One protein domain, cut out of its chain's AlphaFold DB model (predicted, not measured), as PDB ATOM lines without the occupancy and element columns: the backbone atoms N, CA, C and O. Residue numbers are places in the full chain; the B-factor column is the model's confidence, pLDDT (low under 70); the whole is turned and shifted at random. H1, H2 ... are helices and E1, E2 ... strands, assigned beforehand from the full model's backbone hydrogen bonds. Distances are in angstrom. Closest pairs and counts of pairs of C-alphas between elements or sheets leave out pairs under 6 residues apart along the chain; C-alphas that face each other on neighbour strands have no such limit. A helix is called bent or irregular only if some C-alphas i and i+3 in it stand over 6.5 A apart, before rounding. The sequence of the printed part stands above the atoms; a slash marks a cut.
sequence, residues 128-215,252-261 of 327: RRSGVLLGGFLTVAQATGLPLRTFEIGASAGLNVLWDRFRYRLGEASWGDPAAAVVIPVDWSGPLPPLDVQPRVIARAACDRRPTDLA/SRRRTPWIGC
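This is residues 128 to 215 and 252 to 261 of the 327 residues of the protein "DUF2332 domain-containing protein" of Phenylobacterium sp (UniProt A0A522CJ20). Two small three-stranded sheets stand toward opposite ends of the domain, with the short helix H2 near the middle, packed on the sheet E1 E5 E6, and the longer helix H1 crossing the strands of the sheet E3 E2 E4 on one face. H1 packs on H2 with residues 129 to 134, and residues 187 to 200, with no named element, lead from E4 back to E5. The printed part has 98 residues, with two named helices and six named strands in the order H1 E1 H2 E2 E3 E4 E5 E6. The sheet E1 E5 E6 is parallel, the sheet E3 E2 E4 is mixed, and the class is mixed, helices and strands. The whole is compact, with a radius of gyration of the C-alphas of 14.2 A and spans of 39 by 28 by 23 A.

One sheet holds E1, residues 148 to 153, 16.5 A long; E5, residues 201 to 208, 20.8 A; and E6, residues 258 to 260, 6.0 A, ending at C-alpha 260 (183.246, 137.045, 300.865). H2, residues 160 to 165, is 9.7 A long and irregular: C-alphas 161 and 164 are 8.0 A apart. H1, residues 129 to 144, runs 23.1 A from C-alpha 129 (204.525, 144.982, 301.817), with a kink of 27 degrees near residue 136; it is only just irregular, with C-alphas 132 and 135 6.8 A apart. The other sheet holds E2, residues 167 to 170, 9.9 A; E3, residues 173 to 175, 7.2 A; and E4, residues 183 to 186, 9.6 A.

E5 is the inner strand between E1 and E6. E1 and E5 are parallel at 7 degrees, with N 207 and O 152 2.8 A apart, within hydrogen-bond range. E5 and E6 are parallel at 23 degrees, with N 259 and O 206 at 3.0 A. H2 is on this sheet at a height over the sheet of 9.1 A; its closest C-alphas to E5 are those of Val 161 and Arg 204, 6.5 A apart. It runs along the strands, at 5 degrees to E1 on the local plane. H1 touches H2 with residues 129 to 134 alone, the closest C-alphas being those of Ser 130 and Trp 163, 5.4 A apart, at a steep tilt of 64 degrees, the same way. H1 is on the sheet E3 E2 E4, an arrangement of two layers, a helix on one face of a sheet. Its height over the sheet is 11.4 A, and it runs across the strands, at 89 degrees to E2 on the local plane. E2 and E3 form a hairpin, antiparallel at 154 degrees, with N 168 and O 175 at 2.8 A. E2 and E4 are parallel at 21 degrees, with N 184 and O 167 at 2.8 A. Of the O i to N i+4 pairs, 10 of 12 in H1 and 0 of 2 in H2 are within hydrogen-bond range; in H2, 2 of 3 O i to N i+3 pairs are.

The two C-alphas farthest apart, those of Glu 172 and Cys 261, are 41.1 A apart. Residues 216 to 251 are not printed, and C-alphas 215 and 252 are 10.3 A apart across this cut. Of the links printed whole, E4 to E5 is long. The mean pLDDT of the printed part is 84.6, and residues 252 to 261 are under 70.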
ATOM      1  N   ARG A 128     203.923 147.428 305.146       81.75
ATOM      2  CA  ARG A 128     205.222 147.675 304.498       81.75
ATOM      3  C   ARG A 128     205.400 146.827 303.241       81.75
ATOM      4  O   ARG A 128     206.151 147.231 302.355       81.75
ATOM      5  N   ARG A 129     204.643 145.736 303.076       84.88
ATOM      6  CA  ARG A 129     204.525 144.982 301.817       84.88
ATOM      7  C   ARG A 129     204.152 145.881 300.639       84.88
ATOM      8  O   ARG A 129     204.629 145.653 299.528       84.88
ATOM      9  N   SER A 130     203.372 146.937 300.873       89.50
ATOM     10  CA  SER A 130     203.076 147.937 299.843       89.50
ATOM     11  C   SER A 130     204.339 148.636 299.320       89.50
ATOM     12  O   SER A 130     204.407 148.949 298.136       89.50
ATOM     13  N   GLY A 131     205.378 148.805 300.149       88.00
ATOM     14  CA  GLY A 131     206.665 149.377 299.737       88.00
ATOM     15  C   GLY A 131     207.412 148.506 298.726       88.00
ATOM     16  O   GLY A 131     208.009 149.024 297.788       88.00
ATOM     17  N   VAL A 132     207.302 147.180 298.855       84.69
ATOM     18  CA  VAL A 132     207.868 146.223 297.888       84.69
ATOM     19  C   VAL A 132     207.098 146.262 296.564       84.69
ATOM     20  O   VAL A 132     207.688 146.189 295.488       84.69
ATOM     21  N   LEU A 133     205.769 146.391 296.629       91.19
ATOM     22  CA  LEU A 133     204.899 146.381 295.448       91.19
ATOM     23  C   LEU A 133     204.897 147.709 294.681       91.19
ATOM     24  O   LEU A 133     204.624 147.708 293.477       91.19
ATOM     25  N   LEU A 134     205.230 148.818 295.349       94.88
ATOM     26  CA  LEU A 134     205.223 150.167 294.782       94.88
ATOM     27  C   LEU A 134     205.948 150.225 293.436       94.88
ATOM     28  O   LEU A 134     205.363 150.648 292.440       94.88
ATOM     29  N   GLY A 135     207.199 149.757 293.386       93.50
ATOM     30  CA  GLY A 135     208.010 149.835 292.171       93.50
ATOM     31  C   GLY A 135     207.373 149.114 290.980       93.50
ATOM     32  O   GLY A 135     207.410 149.618 289.857       93.50
ATOM     33  N   GLY A 136     206.707 147.983 291.230       94.19
ATOM     34  CA  GLY A 136     205.952 147.253 290.213       94.19
ATOM     35  C   GLY A 136     204.752 148.048 289.695       94.19
ATOM     36  O   GLY A 136     204.566 148.153 288.482       94.19
ATOM     37  N   PHE A 137     203.969 148.659 290.588       96.19
ATOM     38  CA  PHE A 137     202.821 149.475 290.184       96.19
ATOM     39  C   PHE A 137     203.228 150.708 289.375       96.19
ATOM     40  O   PHE A 137     202.608 150.978 288.344       96.19
ATOM     41  N   LEU A 138     204.281 151.417 289.794       97.19
ATOM     42  CA  LEU A 138     204.793 152.583 289.067       97.19
ATOM     43  C   LEU A 138     205.319 152.189 287.683       97.19
ATOM     44  O   LEU A 138     204.977 152.826 286.690       97.19
ATOM     45  N   THR A 139     206.062 151.083 287.595       96.25
ATOM     46  CA  THR A 139     206.583 150.565 286.320       96.25
ATOM     47  C   THR A 139     205.457 150.191 285.350       96.25
ATOM     48  O   THR A 139     205.499 150.553 284.175       96.25
ATOM     49  N   VAL A 140     204.412 149.503 285.827       96.75
ATOM     50  CA  VAL A 140     203.250 149.139 284.995       96.75
ATOM     51  C   VAL A 140     202.490 150.383 284.539       96.75
ATOM     52  O   VAL A 140     202.093 150.468 283.374       96.75
ATOM     53  N   ALA A 141     202.295 151.354 285.430       97.06
ATOM     54  CA  ALA A 141     201.628 152.603 285.086       97.06
ATOM     55  C   ALA A 141     202.414 153.389 284.026       97.06
ATOM     56  O   ALA A 141     201.813 153.826 283.048       97.06
ATOM     57  N   GLN A 142     203.743 153.483 284.160       97.19
ATOM     58  CA  GLN A 142     204.610 154.130 283.172       97.19
ATOM     59  C   GLN A 142     204.530 153.441 281.808       97.19
ATOM     60  O   GLN A 142     204.290 154.086 280.791       97.19
ATOM     61  N   ALA A 143     204.697 152.117 281.788       97.62
ATOM     62  CA  ALA A 143     204.785 151.349 280.553       97.62
ATOM     63  C   ALA A 143     203.462 151.297 279.776       97.62
ATOM     64  O   ALA A 143     203.465 151.116 278.559       97.62
ATOM     65  N   THR A 144     202.325 151.404 280.470       97.06
ATOM     66  CA  THR A 144     201.001 151.265 279.845       97.06
ATOM     67  C   THR A 144     200.268 152.587 279.658       97.06
ATOM     68  O   THR A 144     199.418 152.670 278.774       97.06
ATOM     69  N   GLY A 145     200.527 153.596 280.496       95.81
ATOM     70  CA  GLY A 145     199.725 154.823 280.558       95.81
ATOM     71  C   GLY A 145     198.258 154.589 280.952       95.81
ATOM     72  O   GLY A 145     197.425 155.483 280.805       95.81
ATOM     73  N   LEU A 146     197.907 153.384 281.420       97.06
ATOM     74  CA  LEU A 146     196.531 153.005 281.727       97.06
ATOM     75  C   LEU A 146     196.219 153.156 283.224       97.06
ATOM     76  O   LEU A 146     197.081 152.936 284.074       97.06
ATOM     77  N   PRO A 147     194.956 153.454 283.578       96.19
ATOM     78  CA  PRO A 147     194.508 153.406 284.962       96.19
ATOM     79  C   PRO A 147     194.618 152.004 285.567       96.19
ATOM     80  O   PRO A 147     194.321 151.005 284.907       96.19
ATOM     81  N   LEU A 148     194.938 151.936 286.858       95.19
ATOM     82  CA  LEU A 148     195.071 150.682 287.591       95.19
ATOM     83  C   LEU A 148     193.749 150.269 288.249       95.19
ATOM     84  O   LEU A 148     192.999 151.087 288.792       95.19
ATOM     85  N   ARG A 149     193.484 148.964 288.227       93.62
ATOM     86  CA  ARG A 149     192.471 148.299 289.053       93.62
ATOM     87  C   ARG A 149     193.182 147.248 289.884       93.62
ATOM     88  O   ARG A 149     193.836 146.384 289.307       93.62
ATOM     89  N   THR A 150     193.062 147.314 291.203       90.94
ATOM     90  CA  THR A 150     193.735 146.371 292.102       90.94
ATOM     91  C   THR A 150     192.742 145.405 292.727       90.94
ATOM     92  O   THR A 150     191.614 145.772 293.072       90.94
ATOM     93  N   PHE A 151     193.164 144.146 292.841       90.25
ATOM     94  CA  PHE A 151     192.418 143.096 293.516       90.25
ATOM     95  C   PHE A 151     193.354 142.296 294.417       90.25
ATOM     96  O   PHE A 151     194.320 141.721 293.924       90.25
ATOM     97  N   GLU A 152     193.065 142.264 295.717       86.94
ATOM     98  CA  GLU A 152     193.851 141.515 296.703       86.94
ATOM     99  C   GLU A 152     193.067 140.298 297.211       86.94
ATOM    100  O   GLU A 152     191.886 140.401 297.558       86.94
ATOM    101  N   ILE A 153     193.729 139.138 297.242       87.75
ATOM    102  CA  ILE A 153     193.204 137.876 297.781       87.75
ATOM    103  C   ILE A 153     193.930 137.592 299.093       87.75
ATOM    104  O   ILE A 153     195.155 137.655 299.130       87.75
ATOM    105  N   GLY A 154     193.185 137.238 300.140       83.19
ATOM    106  CA  GLY A 154     193.731 137.167 301.498       83.19
ATOM    107  C   GLY A 154     193.967 138.564 302.069       83.19
ATOM    108  O   GLY A 154     194.991 138.814 302.696       83.19
ATOM    109  N   ALA A 155     193.066 139.498 301.754       82.38
ATOM    110  CA  ALA A 155     193.250 140.912 302.048       82.38
ATOM    111  C   ALA A 155     193.111 141.253 303.539       82.38
ATOM    112  O   ALA A 155     193.449 142.367 303.921       82.38
ATOM    113  N   SER A 156     192.602 140.342 304.374       84.50
ATOM    114  CA  SER A 156     192.330 140.542 305.798       84.50
ATOM    115  C   SER A 156     191.484 141.787 306.115       84.50
ATOM    116  O   SER A 156     190.259 141.716 306.031       84.50
ATOM    117  N   ALA A 157     192.104 142.920 306.461       80.19
ATOM    118  CA  ALA A 157     191.435 144.192 306.725       80.19
ATOM    119  C   ALA A 157     191.476 145.133 305.506       80.19
ATOM    120  O   ALA A 157     190.899 146.218 305.512       80.19
ATOM    121  N   GLY A 158     192.149 144.718 304.433       83.31
ATOM    122  CA  GLY A 158     192.268 145.449 303.180       83.31
ATOM    123  C   GLY A 158     193.238 146.624 303.254       83.31
ATOM    124  O   GLY A 158     193.076 147.581 302.503       83.31
ATOM    125  N   LEU A 159     194.239 146.601 304.142       83.31
ATOM    126  CA  LEU A 159     195.151 147.744 304.266       83.31
ATOM    127  C   LEU A 159     196.042 147.916 303.028       83.31
ATOM    128  O   LEU A 159     196.246 149.036 302.569       83.31
ATOM    129  N   ASN A 160     196.522 146.823 302.433       86.62
ATOM    130  CA  ASN A 160     197.420 146.887 301.275       86.62
ATOM    131  C   ASN A 160     196.708 147.287 299.966       86.62
ATOM    132  O   ASN A 160     197.354 147.816 299.060       86.62
ATOM    133  N   VAL A 161     195.374 147.170 299.859       87.81
ATOM    134  CA  VAL A 161     194.652 147.740 298.699       87.81
ATOM    135  C   VAL A 161     194.708 149.271 298.654       87.81
ATOM    136  O   VAL A 161     194.381 149.863 297.622       87.81
ATOM    137  N   LEU A 162     195.120 149.910 299.751       89.00
ATOM    138  CA  LEU A 162     195.266 151.356 299.900       89.00
ATOM    139  C   LEU A 162     196.693 151.846 299.609       89.00
ATOM    140  O   LEU A 162     196.991 152.996 299.913       89.00
ATOM    141  N   TRP A 163     197.552 151.011 299.015       91.62
ATOM    142  CA  TRP A 163     198.962 151.316 298.736       91.62
ATOM    143  C   TRP A 163     199.195 152.702 298.105       91.62
ATOM    144  O   TRP A 163     200.158 153.382 298.449       91.62
ATOM    145  N   ASP A 164     198.314 153.167 297.220       92.81
ATOM    146  CA  ASP A 164     198.455 154.452 296.523       92.81
ATOM    147  C   ASP A 164     198.091 155.672 297.390       92.81
ATOM    148  O   ASP A 164     198.135 156.804 296.922       92.81
ATOM    149  N   ARG A 165     197.720 155.446 298.656       89.50
ATOM    150  CA  ARG A 165     197.395 156.478 299.653       89.50
ATOM    151  C   ARG A 165     198.466 156.637 300.727       89.50
ATOM    152  O   ARG A 165     198.291 157.447 301.634       89.50
ATOM    153  N   PHE A 166     199.526 155.842 300.667       90.06
ATOM    154  CA  PHE A 166     200.642 155.928 301.599       90.06
ATOM    155  C   PHE A 166     201.738 156.832 301.037       90.06
ATOM    156  O   PHE A 166     201.886 156.980 299.822       90.06
ATOM    157  N   ARG A 167     202.532 157.413 301.936       93.19
ATOM    158  CA  ARG A 167     203.802 158.051 301.599       93.19
ATOM    159  C   ARG A 167     204.910 157.021 301.742       93.19
ATOM    160  O   ARG A 167     204.974 156.318 302.742       93.19
ATOM    161  N   TYR A 168     205.819 156.972 300.784       94.19
ATOM    162  CA  TYR A 168     206.977 156.087 300.803       94.19
ATOM    163  C   TYR A 168     208.246 156.923 300.862       94.19
ATOM    164  O   TYR A 168     208.375 157.902 300.124       94.19
ATOM    165  N   ARG A 169     209.177 156.533 301.733       94.31
ATOM    166  CA  ARG A 169     210.541 157.074 301.781       94.31
ATOM    167  C   ARG A 169     211.491 155.971 301.326       94.31
ATOM    168  O   ARG A 169     211.542 154.931 301.972       94.31
ATOM    169  N   LEU A 170     212.166 156.176 300.200       93.06
ATOM    170  CA  LEU A 170     213.084 155.232 299.560       93.06
ATOM    171  C   LEU A 170     214.499 155.826 299.634       93.06
ATOM    172  O   LEU A 170     214.974 156.434 298.673       93.06
ATOM    173  N   GLY A 171     215.130 155.736 300.807       88.06
ATOM    174  CA  GLY A 171     216.309 156.551 301.126       88.06
ATOM    175  C   GLY A 171     215.975 158.048 301.078       88.06
ATOM    176  O   GLY A 171     214.964 158.474 301.638       88.06
ATOM    177  N   GLU A 172     216.778 158.824 300.349       89.25
ATOM    178  CA  GLU A 172     216.565 160.267 300.131       89.25
ATOM    179  C   GLU A 172     215.387 160.577 299.191       89.25
ATOM    180  O   GLU A 172     214.895 161.705 299.124       89.25
ATOM    181  N   ALA A 173     214.917 159.578 298.441       94.88
ATOM    182  CA  ALA A 173     213.812 159.738 297.513       94.88
ATOM    183  C   ALA A 173     212.467 159.448 298.185       94.88
ATOM    184  O   ALA A 173     212.366 158.794 299.225       94.88
ATOM    185  N   SER A 174     211.384 159.927 297.580       95.94
ATOM    186  CA  SER A 174     210.053 159.726 298.144       95.94
ATOM    187  C   SER A 174     208.957 159.725 297.091       95.94
ATOM    188  O   SER A 174     209.103 160.309 296.020       95.94
ATOM    189  N   TRP A 175     207.850 159.055 297.409       97.06
ATOM    190  CA  TRP A 175     206.688 158.950 296.531       97.06
ATOM    191  C   TRP A 175     205.382 158.945 297.322       97.06
ATOM    192  O   TRP A 175     205.335 158.423 298.434       97.06
ATOM    193  N   GLY A 176     204.319 159.501 296.745       94.69
ATOM    194  CA  GLY A 176     202.999 159.622 297.370       94.69
ATOM    195  C   GLY A 176     202.761 160.999 297.993       94.69
ATOM    196  O   GLY A 176     203.628 161.871 297.944       94.69
ATOM    197  N   ASP A 177     201.586 161.203 298.575       90.06
ATOM    198  CA  ASP A 177     201.180 162.489 299.156       90.06
ATOM    199  C   ASP A 177     202.034 162.843 300.396       90.06
ATOM    200  O   ASP A 177     202.069 162.054 301.345       90.06
ATOM    201  N   PRO A 178     202.733 163.999 300.436       90.81
ATOM    202  CA  PRO A 178     203.443 164.459 301.632       90.81
ATOM    203  C   PRO A 178     202.554 164.606 302.876       90.81
ATOM    204  O   PRO A 178     203.072 164.522 303.987       90.81
ATOM    205  N   ALA A 179     201.242 164.801 302.704       86.75
ATOM    206  CA  ALA A 179     200.260 164.891 303.784       86.75
ATOM    207  C   ALA A 179     199.641 163.531 304.170       86.75
ATOM    208  O   ALA A 179     198.724 163.482 304.996       86.75
ATOM    209  N   ALA A 180     200.099 162.417 303.584       82.44
ATOM    210  CA  ALA A 180     199.572 161.101 303.920       82.44
ATOM    211  C   ALA A 180     199.804 160.771 305.401       82.44
ATOM    212  O   ALA A 180     200.907 160.901 305.926       82.44
ATOM    213  N   ALA A 181     198.768 160.244 306.054       79.12
ATOM    214  CA  ALA A 181     198.819 159.860 307.465       79.12
ATOM    215  C   ALA A 181     199.685 158.617 307.748       79.12
ATOM    216  O   ALA A 181     199.878 158.266 308.906       79.12
ATOM    217  N   VAL A 182     200.143 157.911 306.709       79.50
ATOM    218  CA  VAL A 182     200.965 156.702 306.833       79.50
ATOM    219  C   VAL A 182     202.211 156.877 305.985       79.50
ATOM    220  O   VAL A 182     202.119 157.019 304.762       79.50
ATOM    221  N   VAL A 183     203.368 156.834 306.643       84.81
ATOM    222  CA  VAL A 183     204.684 156.884 306.009       84.81
ATOM    223  C   VAL A 183     205.350 155.517 306.134       84.81
ATOM    224  O   VAL A 183     205.537 155.006 307.233       84.81
ATOM    225  N   ILE A 184     205.728 154.929 305.004       85.88
ATOM    226  CA  ILE A 184     206.420 153.645 304.922       85.88
ATOM    227  C   ILE A 184     207.892 153.915 304.587       85.88
ATOM    228  O   ILE A 184     208.207 154.237 303.435       85.88
ATOM    229  N   PRO A 185     208.810 153.796 305.563       87.81
ATOM    230  CA  PRO A 185     210.234 153.794 305.281       87.81
ATOM    231  C   PRO A 185     210.634 152.468 304.622       87.81
ATOM    232  O   PRO A 185     210.327 151.374 305.116       87.81
ATOM    233  N   VAL A 186     211.329 152.584 303.497       87.44
ATOM    234  CA  VAL A 186     211.853 151.473 302.711       87.44
ATOM    235  C   VAL A 186     213.362 151.638 302.614       87.44
ATOM    236  O   VAL A 186     213.851 152.627 302.067       87.44
ATOM    237  N   ASP A 187     214.085 150.650 303.133       86.88
ATOM    238  CA  ASP A 187     215.518 150.512 302.894       86.88
ATOM    239  C   ASP A 187     215.718 150.016 301.454       86.88
ATOM    240  O   ASP A 187     215.685 148.818 301.162       86.88
ATOM    241  N   TRP A 188     215.736 150.966 300.517       88.06
ATOM    242  CA  TRP A 188     215.778 150.683 299.089       88.06
ATOM    243  C   TRP A 188     217.220 150.595 298.605       88.06
ATOM    244  O   TRP A 188     218.007 151.521 298.788       88.06
ATOM    245  N   SER A 189     217.539 149.514 297.896       87.75
ATOM    246  CA  SER A 189     218.816 149.349 297.207       87.75
ATOM    247  C   SER A 189     218.604 149.131 295.709       87.75
ATOM    248  O   SER A 189     217.641 148.496 295.275       87.75
ATOM    249  N   GLY A 190     219.525 149.666 294.904       89.81
ATOM    250  CA  GLY A 190     219.458 149.616 293.444       89.81
ATOM    251  C   GLY A 190     218.725 150.808 292.812       89.81
ATOM    252  O   GLY A 190     218.443 151.797 293.488       89.81
ATOM    253  N   PRO A 191     218.446 150.747 291.496       92.50
ATOM    254  CA  PRO A 191     217.793 151.837 290.777       92.50
ATOM    255  C   PRO A 191     216.416 152.163 291.359       92.50
ATOM    256  O   PRO A 191     215.654 151.260 291.713       92.50
ATOM    257  N   LEU A 192     216.092 153.451 291.441       95.25
ATOM    258  CA  LEU A 192     214.770 153.893 291.873       95.25
ATOM    259  C   LEU A 192     213.707 153.523 290.822       95.25
ATOM    260  O   LEU A 192     213.993 153.556 289.620       95.25
ATOM    261  N   PRO A 193     212.474 153.189 291.248       93.94
ATOM    262  CA  PRO A 193     211.352 153.067 290.327       93.94
ATOM    263  C   PRO A 193     210.978 154.449 289.754       93.94
ATOM    264  O   PRO A 193     211.494 155.461 290.227       93.94
ATOM    265  N   PRO A 194     210.091 154.535 288.747       95.56
ATOM    266  CA  PRO A 194     209.756 155.813 288.121       95.56
ATOM    267  C   PRO A 194     208.872 156.665 289.050       95.56
ATOM    268  O   PRO A 194     207.643 156.605 289.004       95.56
ATOM    269  N   LEU A 195     209.512 157.406 289.960       96.12
ATOM    270  CA  LEU A 195     208.860 158.173 291.030       96.12
ATOM    271  C   LEU A 195     208.113 159.418 290.522       96.12
ATOM    272  O   LEU A 195     207.307 159.998 291.244       96.12
ATOM    273  N   ASP A 196     208.359 159.832 289.286       95.25
ATOM    274  CA  ASP A 196     207.630 160.893 288.591       95.25
ATOM    275  C   ASP A 196     206.217 160.454 288.164       95.25
ATOM    276  O   ASP A 196     205.342 161.283 287.903       95.25
ATOM    277  N   VAL A 197     205.954 159.145 288.138       95.62
ATOM    278  CA  VAL A 197     204.669 158.583 287.722       95.62
ATOM    279  C   VAL A 197     203.623 158.744 288.821       95.62
ATOM    280  O   VAL A 197     203.842 158.387 289.978       95.62
ATOM    281  N   GLN A 198     202.434 159.206 288.425       93.25
ATOM    282  CA  GLN A 198     201.249 159.319 289.278       93.25
ATOM    283  C   GLN A 198     200.135 158.393 288.753       93.25
ATOM    284  O   GLN A 198     199.319 158.806 287.921       93.25
ATOM    285  N   PRO A 199     200.090 157.110 289.170       93.00
ATOM    286  CA  PRO A 199     199.104 156.158 288.680       93.00
ATOM    287  C   PRO A 199     197.686 156.541 289.100       93.00
ATOM    288  O   PRO A 199     197.415 156.845 290.260       93.00
ATOM    289  N   ARG A 200     196.730 156.415 288.177       95.06
ATOM    290  CA  ARG A 200     195.309 156.593 288.494       95.06
ATOM    291  C   ARG A 200     194.678 155.263 288.905       95.06
ATOM    292  O   ARG A 200     194.341 154.455 288.040       95.06
ATOM    293  N   VAL A 201     194.464 155.037 290.203       94.56
ATOM    294  CA  VAL A 201     193.766 153.836 290.702       94.56
ATOM    295  C   VAL A 201     192.246 154.041 290.673       94.56
ATOM    296  O   VAL A 201     191.670 154.705 291.535       94.56
ATOM    297  N   ILE A 202     191.578 153.441 289.685       94.31
ATOM    298  CA  ILE A 202     190.142 153.655 289.407       94.31
ATOM    299  C   ILE A 202     189.214 152.630 290.065       94.31
ATOM    300  O   ILE A 202     188.008 152.853 290.122       94.31
ATOM    301  N   ALA A 203     189.739 151.498 290.535       88.50
ATOM    302  CA  ALA A 203     188.964 150.521 291.294       88.50
ATOM    303  C   ALA A 203     189.864 149.719 292.233       88.50
ATOM    304  O   ALA A 203     191.012 149.422 291.898       88.50
ATOM    305  N   ARG A 204     189.305 149.346 293.382       89.44
ATOM    306  CA  ARG A 204     189.911 148.450 294.367       89.44
ATOM    307  C   ARG A 204     188.892 147.384 294.715       89.44
ATOM    308  O   ARG A 204     187.707 147.691 294.846       89.44
ATOM    309  N   ALA A 205     189.341 146.155 294.871       86.38
ATOM    310  CA  ALA A 205     188.526 145.085 295.411       86.38
ATOM    311  C   ALA A 205     189.391 144.176 296.288       86.38
ATOM    312  O   ALA A 205     190.592 144.036 296.071       86.38
ATOM    313  N   ALA A 206     188.764 143.577 297.289       86.12
ATOM    314  CA  ALA A 206     189.422 142.733 298.271       86.12
ATOM    315  C   ALA A 206     188.599 141.460 298.472       86.12
ATOM    316  O   ALA A 206     187.364 141.469 298.384       86.12
ATOM    317  N   CYS A 207     189.284 140.354 298.719       84.69
ATOM    318  CA  CYS A 207     188.676 139.075 299.037       84.69
ATOM    319  C   CYS A 207     189.411 138.457 300.217       84.69
ATOM    320  O   CYS A 207     190.635 138.363 300.209       84.69
ATOM    321  N   ASP A 208     188.652 138.005 301.208       82.62
ATOM    322  CA  ASP A 208     189.178 137.259 302.342       82.62
ATOM    323  C   ASP A 208     188.156 136.210 302.808       82.62
ATOM    324  O   ASP A 208     186.957 136.303 302.512       82.62
ATOM    325  N   ARG A 209     188.644 135.175 303.497       81.38
ATOM    326  CA  ARG A 209     187.817 134.144 304.133       81.38
ATOM    327  C   ARG A 209     187.077 134.694 305.350       81.38
ATOM    328  O   ARG A 209     185.950 134.269 305.591       81.38
ATOM    329  N   ARG A 210     187.694 135.611 306.094       77.00
ATOM    330  CA  ARG A 210     187.119 136.296 307.254       77.00
ATOM    331  C   ARG A 210     187.489 137.783 307.183       77.00
ATOM    332  O   ARG A 210     188.436 138.195 307.839       77.00
ATOM    333  N   PRO A 211     186.765 138.576 306.368       76.00
ATOM    334  CA  PRO A 211     186.969 140.019 306.296       76.00
ATOM    335  C   PRO A 211     186.933 140.655 307.684       76.00
ATOM    336  O   PRO A 211     185.962 140.449 308.417       76.00
ATOM    337  N   THR A 212     187.959 141.432 308.016       74.38
ATOM    338  CA  THR A 212     188.062 142.059 309.333       74.38
ATOM    339  C   THR A 212     187.432 143.448 309.336       74.38
ATOM    340  O   THR A 212     187.731 144.272 308.470       74.38
ATOM    341  N   ASP A 213     186.582 143.726 310.327       75.38
ATOM    342  CA  ASP A 213     186.066 145.072 310.576       75.38
ATOM    343  C   ASP A 213     186.964 145.794 311.583       75.38
ATOM    344  O   ASP A 213     186.954 145.490 312.770       75.38
ATOM    345  N   LEU A 214     187.750 146.762 311.112       72.19
ATOM    346  CA  LEU A 214     188.648 147.537 311.973       72.19
ATOM    347  C   LEU A 214     187.918 148.528 312.894       72.19
ATOM    348  O   LEU A 214     188.568 149.164 313.722       72.19
ATOM    349  N   ALA A 215     186.595 148.688 312.761       73.12
ATOM    350  CA  ALA A 215     185.802 149.429 313.740       73.12
ATOM    351  C   ALA A 215     185.608 148.643 315.050       73.12
ATOM    352  O   ALA A 215     185.304 149.253 316.074       73.12
ATOM    353  N   SER A 252     183.283 152.552 304.938       31.53
ATOM    354  CA  SER A 252     181.900 152.225 304.618       31.53
ATOM    355  C   SER A 252     181.915 151.186 303.503       31.53
ATOM    356  O   SER A 252     182.537 151.389 302.455       31.53
ATOM    357  N   ARG A 253     181.210 150.074 303.736       39.19
ATOM    358  CA  ARG A 253     181.024 148.913 302.843       39.19
ATOM    359  C   ARG A 253     180.614 149.253 301.393       39.19
ATOM    360  O   ARG A 253     180.381 148.356 300.592       39.19
ATOM    361  N   ARG A 254     180.491 150.537 301.045       36.56
ATOM    362  CA  ARG A 254     180.031 151.079 299.769       36.56
ATOM    363  C   ARG A 254     181.139 151.445 298.773       36.56
ATOM    364  O   ARG A 254     180.793 151.630 297.613       36.56
ATOM    365  N   ARG A 255     182.427 151.559 299.147       40.09
ATOM    366  CA  ARG A 255     183.480 151.986 298.184       40.09
ATOM    367  C   ARG A 255     184.439 150.891 297.707       40.09
ATOM    368  O   ARG A 255     184.862 150.953 296.555       40.09
ATOM    369  N   THR A 256     184.707 149.870 298.518       46.03
ATOM    370  CA  THR A 256     185.513 148.705 298.114       46.03
ATOM    371  C   THR A 256     184.643 147.455 298.233       46.03
ATOM    372  O   THR A 256     184.324 147.055 299.354       46.03
ATOM    373  N   PRO A 257     184.191 146.843 297.124       49.88
ATOM    374  CA  PRO A 257     183.401 145.626 297.200       49.88
ATOM    375  C   PRO A 257     184.255 144.486 297.768       49.88
ATOM    376  O   PRO A 257     185.163 143.984 297.102       49.88
ATOM    377  N   TRP A 258     183.935 144.079 298.996       48.22
ATOM    378  CA  TRP A 258     184.414 142.841 299.595       48.22
ATOM    379  C   TRP A 258     183.698 141.660 298.952       48.22
ATOM    380  O   TRP A 258     182.467 141.599 298.927       48.22
ATOM    381  N   ILE A 259     184.465 140.710 298.430       52.88
ATOM    382  CA  ILE A 259     183.921 139.437 297.961       52.88
ATOM    383  C   ILE A 259     184.187 138.418 299.065       52.88
ATOM    384  O   ILE A 259     185.313 137.949 299.217       52.88
ATOM    385  N   GLY A 260     183.158 138.098 299.854       45.09
ATOM    386  CA  GLY A 260     183.246 137.045 300.865       45.09
ATOM    387  C   GLY A 260     183.575 135.708 300.205       45.09
ATOM    388  O   GLY A 260     182.865 135.256 299.300       45.09
ATOM    389  N   CYS A 261     184.668 135.083 300.635       43.62
ATOM    390  CA  CYS A 261     185.130 133.823 300.073       43.62
ATOM    391  C   CYS A 261     184.317 132.657 300.669       43.62
ATOM    392  O   CYS A 261     184.790 131.913 301.523       43.62
TER     393      CYS A 261